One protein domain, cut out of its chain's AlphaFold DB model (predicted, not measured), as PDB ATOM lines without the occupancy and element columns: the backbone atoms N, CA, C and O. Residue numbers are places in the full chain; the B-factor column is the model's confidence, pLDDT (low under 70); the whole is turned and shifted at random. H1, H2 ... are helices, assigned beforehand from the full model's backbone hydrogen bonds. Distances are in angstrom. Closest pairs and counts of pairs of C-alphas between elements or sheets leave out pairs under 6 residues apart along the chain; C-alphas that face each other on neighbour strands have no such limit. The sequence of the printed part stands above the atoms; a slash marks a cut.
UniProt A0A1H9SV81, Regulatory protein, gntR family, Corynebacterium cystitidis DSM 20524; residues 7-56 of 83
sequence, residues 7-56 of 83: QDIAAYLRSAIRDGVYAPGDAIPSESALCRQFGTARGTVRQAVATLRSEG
ATOM      1  N   GLN A   7      23.799  13.200  33.595       80.19
ATOM      2  CA  GLN A   7      23.168  14.062  34.583       80.19
ATOM      3  C   GLN A   7      21.878  13.441  35.126       80.19
ATOM      4  O   GLN A   7      21.674  13.460  36.337       80.19
ATOM      5  N   ASP A   8      21.073  12.813  34.265       83.38
ATOM      6  CA  ASP A   8      19.848  12.113  34.673       83.38
ATOM      7  C   ASP A   8      20.163  10.927  35.593       83.38
ATOM      8  O   ASP A   8      19.528  10.740  36.632       83.38
ATOM      9  N   ILE A   9      21.199  10.155  35.250       79.31
ATOM     10  CA  ILE A   9      21.659   9.011  36.051       79.31
ATOM     11  C   ILE A   9      22.204   9.489  37.403       79.31
ATOM     12  O   ILE A   9      21.894   8.903  38.439       79.31
ATOM     13  N   ALA A  10      22.994  10.566  37.411       78.88
ATOM     14  CA  ALA A  10      23.533  11.140  38.640       78.88
ATOM     15  C   ALA A  10      22.423  11.700  39.543       78.88
ATOM     16  O   ALA A  10      22.452  11.475  40.751       78.88
ATOM     17  N   ALA A  11      21.427  12.379  38.969       81.50
ATOM     18  CA  ALA A  11      20.277  12.897  39.704       81.50
ATOM     19  C   ALA A  11      19.444  11.765  40.317       81.50
ATOM     20  O   ALA A  11      19.109  11.829  41.498       81.50
ATOM     21  N   TYR A  12      19.181  10.702  39.550       82.56
ATOM     22  CA  TYR A  12      18.491   9.517  40.053       82.56
ATOM     23  C   TYR A  12      19.243   8.876  41.223       82.56
ATOM     24  O   TYR A  12      18.660   8.642  42.279       82.56
ATOM     25  N   LEU A  13      20.547   8.634  41.062       73.75
ATOM     26  CA  LEU A  13      21.377   8.044  42.113       73.75
ATOM     27  C   LEU A  13      21.435   8.940  43.354       73.75
ATOM     28  O   LEU A  13      21.334   8.441  44.468       73.75
ATOM     29  N   ARG A  14      21.526  10.263  43.181       75.12
ATOM     30  CA  ARG A  14      21.501  11.222  44.291       75.12
ATOM     31  C   ARG A  14      20.184  11.170  45.064       75.12
ATOM     32  O   ARG A  14      20.218  11.200  46.292       75.12
ATOM     33  N   SER A  15      19.049  11.096  44.368       78.56
ATOM     34  CA  SER A  15      17.741  10.939  45.011       78.56
ATOM     35  C   SER A  15      17.646   9.602  45.737       78.56
ATOM     36  O   SER A  15      17.325   9.591  46.913       78.56
ATOM     37  N   ALA A  16      18.056   8.499  45.110       71.38
ATOM     38  CA  ALA A  16      18.047   7.181  45.743       71.38
ATOM     39  C   ALA A  16      18.941   7.112  47.000       71.38
ATOM     40  O   ALA A  16      18.574   6.479  47.988       71.38
ATOM     41  N   ILE A  17      20.089   7.797  46.999       71.25
ATOM     42  CA  ILE A  17      20.950   7.921  48.187       71.25
ATOM     43  C   ILE A  17      20.257   8.750  49.279       71.25
ATOM     44  O   ILE A  17      20.283   8.383  50.452       71.25
ATOM     45  N   ARG A  18      19.610   9.862  48.909       70.81
ATOM     46  CA  ARG A  18      18.856  10.712  49.849       70.81
ATOM     47  C   ARG A  18      17.641  10.012  50.448       70.81
ATOM     48  O   ARG A  18      17.371  10.198  51.629       70.81
ATOM     49  N   ASP A  19      16.953   9.212  49.647       73.56
ATOM     50  CA  ASP A  19      15.768   8.452  50.040       73.56
ATOM     51  C   ASP A  19      16.130   7.231  50.905       73.56
ATOM     52  O   ASP A  19      15.247   6.519  51.377       73.56
ATOM     53  N   GLY A  20      17.428   6.979  51.131       66.00
ATOM     54  CA  GLY A  20      17.916   5.856  51.930       66.00
ATOM     55  C   GLY A  20      17.837   4.508  51.212       66.00
ATOM     56  O   GLY A  20      18.024   3.476  51.848       66.00
ATOM     57  N   VAL A  21      17.585   4.501  49.897       68.12
ATOM     58  CA  VAL A  21      17.631   3.288  49.060       68.12
ATOM     59  C   VAL A  21      19.063   2.760  48.967       68.12
ATOM     60  O   VAL A  21      19.272   1.552  48.913       68.12
ATOM     61  N   TYR A  22      20.043   3.667  48.978       62.72
ATOM     62  CA  TYR A  22      21.461   3.336  49.072       62.72
ATOM     63  C   TYR A  22      22.084   4.164  50.193       62.72
ATOM     64  O   TYR A  22      22.167   5.390  50.089       62.72
ATOM     65  N   ALA A  23      22.513   3.522  51.278       52.00
ATOM     66  CA  ALA A  23      23.210   4.229  52.343       52.00
ATOM     67  C   ALA A  23      24.566   4.782  51.846       52.00
ATOM     68  O   ALA A  23      25.210   4.185  50.980       52.00
ATOM     69  N   PRO A  24      25.066   5.901  52.397       52.06
ATOM     70  CA  PRO A  24      26.449   6.317  52.190       52.06
ATOM     71  C   PRO A  24      27.398   5.211  52.680       52.06
ATOM     72  O   PRO A  24      27.516   4.975  53.880       52.06
ATOM     73  N   GLY A  25      28.042   4.507  51.747       54.50
ATOM     74  CA  GLY A  25      28.868   3.328  52.039       54.50
ATOM     75  C   GLY A  25      28.234   1.985  51.658       54.50
ATOM     76  O   GLY A  25      28.948   0.985  51.647       54.50
ATOM     77  N   ASP A  26      26.952   1.955  51.278       58.12
ATOM     78  CA  ASP A  26      26.363   0.790  50.619       58.12
ATOM     79  C   ASP A  26      26.917   0.627  49.205       58.12
ATOM     80  O   ASP A  26      27.258   1.588  48.502       58.12
ATOM     81  N   ALA A  27      27.003  -0.628  48.776       58.25
ATOM     82  CA  ALA A  27      27.490  -0.962  47.453       58.25
ATOM     83  C   ALA A  27      26.495  -0.477  46.390       58.25
ATOM     84  O   ALA A  27      25.450  -1.084  46.166       58.25
ATOM     85  N   ILE A  28      26.849   0.603  45.689       65.00
ATOM     86  CA  ILE A  28      26.112   1.003  44.490       65.00
ATOM     87  C   ILE A  28      26.267  -0.107  43.439       65.00
ATOM     88  O   ILE A  28      27.377  -0.635  43.273       65.00
ATOM     89  N   PRO A  29      25.195  -0.472  42.709       68.69
ATOM     90  CA  PRO A  29      25.289  -1.413  41.604       68.69
ATOM     91  C   PRO A  29      26.418  -1.030  40.639       68.69
ATOM     92  O   PRO A  29      26.611   0.138  40.298       68.69
ATOM     93  N   SER A  30      27.181  -2.036  40.204       69.44
ATOM     94  CA  SER A  30      28.318  -1.845  39.295       69.44
ATOM     95  C   SER A  30      27.924  -1.085  38.024       69.44
ATOM     96  O   SER A  30      26.776  -1.140  37.577       69.44
ATOM     97  N   GLU A  31      28.897  -0.440  37.372       73.62
ATOM     98  CA  GLU A  31      28.679   0.285  36.110       73.62
ATOM     99  C   GLU A  31      27.944  -0.578  35.068       73.62
ATOM    100  O   GLU A  31      27.075  -0.093  34.348       73.62
ATOM    101  N   SER A  32      28.240  -1.880  35.031       68.12
ATOM    102  CA  SER A  32      27.590  -2.868  34.166       68.12
ATOM    103  C   SER A  32      26.108  -3.077  34.490       68.12
ATOM    104  O   SER A  32      25.295  -3.201  33.573       68.12
ATOM    105  N   ALA A  33      25.754  -3.125  35.775       73.12
ATOM    106  CA  ALA A  33      24.373  -3.270  36.228       73.12
ATOM    107  C   ALA A  33      23.569  -1.996  35.938       73.12
ATOM    108  O   ALA A  33      22.483  -2.080  35.369       73.12
ATOM    109  N   LEU A  34      24.151  -0.822  36.198       76.06
ATOM    110  CA  LEU A  34      23.560   0.471  35.846       76.06
ATOM    111  C   LEU A  34      23.353   0.602  34.328       76.06
ATOM    112  O   LEU A  34      22.288   1.017  33.884       76.06
ATOM    113  N   CYS A  35      24.317   0.172  33.504       78.38
ATOM    114  CA  CYS A  35      24.136   0.157  32.048       78.38
ATOM    115  C   CYS A  35      22.931  -0.689  31.623       78.38
ATOM    116  O   CYS A  35      22.180  -0.275  30.745       78.38
ATOM    117  N   ARG A  36      22.739  -1.863  32.241       78.00
ATOM    118  CA  ARG A  36      21.598  -2.745  31.950       78.00
ATOM    119  C   ARG A  36      20.275  -2.155  32.427       78.00
ATOM    120  O   ARG A  36      19.292  -2.247  31.705       78.00
ATOM    121  N   GLN A  37      20.259  -1.538  33.605       77.56
ATOM    122  CA  GLN A  37      19.058  -0.952  34.199       77.56
ATOM    123  C   GLN A  37      18.567   0.279  33.426       77.56
ATOM    124  O   GLN A  37      17.371   0.428  33.204       77.56
ATOM    125  N   PHE A  38      19.491   1.139  32.993       78.94
ATOM    126  CA  PHE A  38      19.171   2.383  32.285       78.94
ATOM    127  C   PHE A  38      19.251   2.262  30.758       78.94
ATOM    128  O   PHE A  38      18.956   3.227  30.058       78.94
ATOM    129  N   GLY A  39      19.678   1.111  30.228       80.06
ATOM    130  CA  GLY A  39      19.831   0.890  28.787       80.06
ATOM    131  C   GLY A  39      20.816   1.856  28.119       80.06
ATOM    132  O   GLY A  39      20.634   2.216  26.959       80.06
ATOM    133  N   THR A  40      21.832   2.321  28.852       79.94
ATOM    134  CA  THR A  40      22.750   3.383  28.407       79.94
ATOM    135  C   THR A  40      24.185   2.883  28.233       79.94
ATOM    136  O   THR A  40      24.549   1.779  28.645       79.94
ATOM    137  N   ALA A  41      25.025   3.701  27.598       81.69
ATOM    138  CA  ALA A  41      26.419   3.371  27.336       81.69
ATOM    139  C   ALA A  41      27.276   3.427  28.614       81.69
ATOM    140  O   ALA A  41      27.125   4.323  29.448       81.69
ATOM    141  N   ARG A  42      28.277   2.535  28.708       77.38
ATOM    142  CA  ARG A  42      29.265   2.528  29.810       77.38
ATOM    143  C   ARG A  42      29.947   3.879  30.012       77.38
ATOM    144  O   ARG A  42      30.233   4.236  31.146       77.38
ATOM    145  N   GLY A  43      30.179   4.642  28.942       79.38
ATOM    146  CA  GLY A  43      30.770   5.982  29.031       79.38
ATOM    147  C   GLY A  43      29.902   6.971  29.816       79.38
ATOM    148  O   GLY A  43      30.422   7.711  30.649       79.38
ATOM    149  N   THR A  44      28.585   6.931  29.604       83.25
ATOM    150  CA  THR A  44      27.601   7.781  30.286       83.25
ATOM    151  C   THR A  44      27.487   7.415  31.762       83.25
ATOM    152  O   THR A  44      27.543   8.292  32.622       83.25
ATOM    153  N   VAL A  45      27.413   6.113  32.067       82.25
ATOM    154  CA  VAL A  45      27.400   5.617  33.453       82.25
ATOM    155  C   VAL A  45      28.696   5.967  34.171       82.25
ATOM    156  O   VAL A  45      28.649   6.496  35.275       82.25
ATOM    157  N   ARG A  46      29.855   5.739  33.543       82.00
ATOM    158  CA  ARG A  46      31.160   6.058  34.137       82.00
ATOM    159  C   ARG A  46      31.281   7.545  34.455       82.00
ATOM    160  O   ARG A  46      31.807   7.889  35.503       82.00
ATOM    161  N   GLN A  47      30.788   8.422  33.577       82.81
ATOM    162  CA  GLN A  47      30.730   9.864  33.830       82.81
ATOM    163  C   GLN A  47      29.826  10.194  35.023       82.81
ATOM    164  O   GLN A  47      30.249  10.922  35.911       82.81
ATOM    165  N   ALA A  48      28.624   9.615  35.096       81.75
ATOM    166  CA  ALA A  48      27.714   9.824  36.224       81.75
ATOM    167  C   ALA A  48      28.320   9.347  37.559       81.75
ATOM    168  O   ALA A  48      28.309  10.073  38.552       81.75
ATOM    169  N   VAL A  49      28.909   8.147  37.569       75.94
ATOM    170  CA  VAL A  49      29.588   7.568  38.740       75.94
ATOM    171  C   VAL A  49      30.827   8.381  39.119       75.94
ATOM    172  O   VAL A  49      31.080   8.580  40.304       75.94
ATOM    173  N   ALA A  50      31.587   8.891  38.146       78.75
ATOM    174  CA  ALA A  50      32.728   9.768  38.400       78.75
ATOM    175  C   ALA A  50      32.298  11.090  39.050       78.75
ATOM    176  O   ALA A  50      32.940  11.516  40.010       78.75
ATOM    177  N   THR A  51      31.193  11.695  38.596       81.25
ATOM    178  CA  THR A  51      30.606  12.881  39.236       81.25
ATOM    179  C   THR A  51      30.240  12.582  40.688       81.25
ATOM    180  O   THR A  51      30.699  13.278  41.589       81.25
ATOM    181  N   LEU A  52      29.516  11.493  40.954       74.31
ATOM    182  CA  LEU A  52      29.118  11.130  42.319       74.31
ATOM    183  C   LEU A  52      30.317  10.769  43.216       74.31
ATOM    184  O   LEU A  52      30.318  11.077  44.407       74.31
ATOM    185  N   ARG A  53      31.370  10.163  42.652       74.06
ATOM    186  CA  ARG A  53      32.639   9.926  43.355       74.06
ATOM    187  C   ARG A  53      33.334  11.236  43.713       74.06
ATOM    188  O   ARG A  53      33.835  11.360  44.825       74.06
ATOM    189  N   SER A  54      33.357  12.204  42.797       72.69
ATOM    190  CA  SER A  54      33.942  13.526  43.059       72.69
ATOM    191  C   SER A  54      33.185  14.297  44.144       72.69
ATOM    192  O   SER A  54      33.793  15.050  44.895       72.69
ATOM    193  N   GLU A  55      31.882  14.041  44.285       71.81
ATOM    194  CA  GLU A  55      31.044  14.581  45.362       71.81
ATOM    195  C   GLU A  55      31.219  13.840  46.704       71.81
ATOM    196  O   GLU A  55      30.602  14.217  47.696       71.81
ATOM    197  N   GLY A  56      32.042  12.784  46.757       68.00
ATOM    198  CA  GLY A  56      32.252  11.975  47.963       68.00
ATOM    199  C   GLY A  56      31.083  11.047  48.307       68.00
ATOM    200  O   GLY A  56      31.071  10.452  49.381       68.00
TER     201      GLY A  56
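AT A GLANCE: This is residues 7 to 56 of the 83 residues of the protein "Regulatory protein, gntR family" of Corynebacterium cystitidis DSM 20524 (UniProt A0A1H9SV81). Three helices make a small, compact body: H3, the longest, packs on both of the others, with H1 slanting across it at Ala 10 and Ala 48 and the short H2 set steeply against the beginning of H3. From the far end of H1 a long link, residues 19 to 30, folds back to H2. The printed part has 50 residues with three named helices, in the order H1, H2, H3, and no named strand; the class is all helix. It is compact, with a radius of gyration of the C-alphas of 10.1 A, and spans 26 by 20 by 17 A.

IN THESE COORDINATES: H3 holds residues 42 to 54 and is 17.8 A long from C-alpha 42 to C-alpha 54, which lies at (33.942, 13.526, 43.059). H1, residues 7 to 18, is 16.2 A long and begins at C-alpha 7, at (23.168, 14.062, 34.583). H2 is residues 31 to 38, with C-alpha 31 at (28.679, 0.285, 36.110).

HOW THE PARTS SIT: H3 and H1 touch, their closest C-alphas being those of Ala 48 and Ala 10, 5.0 A apart. They run the same way at a steep tilt of 48 degrees. H3 and H2 touch too, closest at the C-alphas of Arg 42 and Cys 35, 6.1 A apart. These two run opposite ways at a steep tilt of 69 degrees, only just short of about perpendicular. H1 and H2 are only just apart, closest at 8.0 A between C-alphas. In H1, H2 and H3 every O i to N i+4 pair is within hydrogen-bond range.

THE WHOLE: The two C-alphas farthest apart are those of Gly 20 and Gly 43, at 26.3 A. The printed part has no cut. The link from H1 to H2 is long, with 12 residues, and that from H2 to H3 is tight, with 3. The mean pLDDT of the printed part is 73.7; residues 20 to 30, 32 and 56 are under 70.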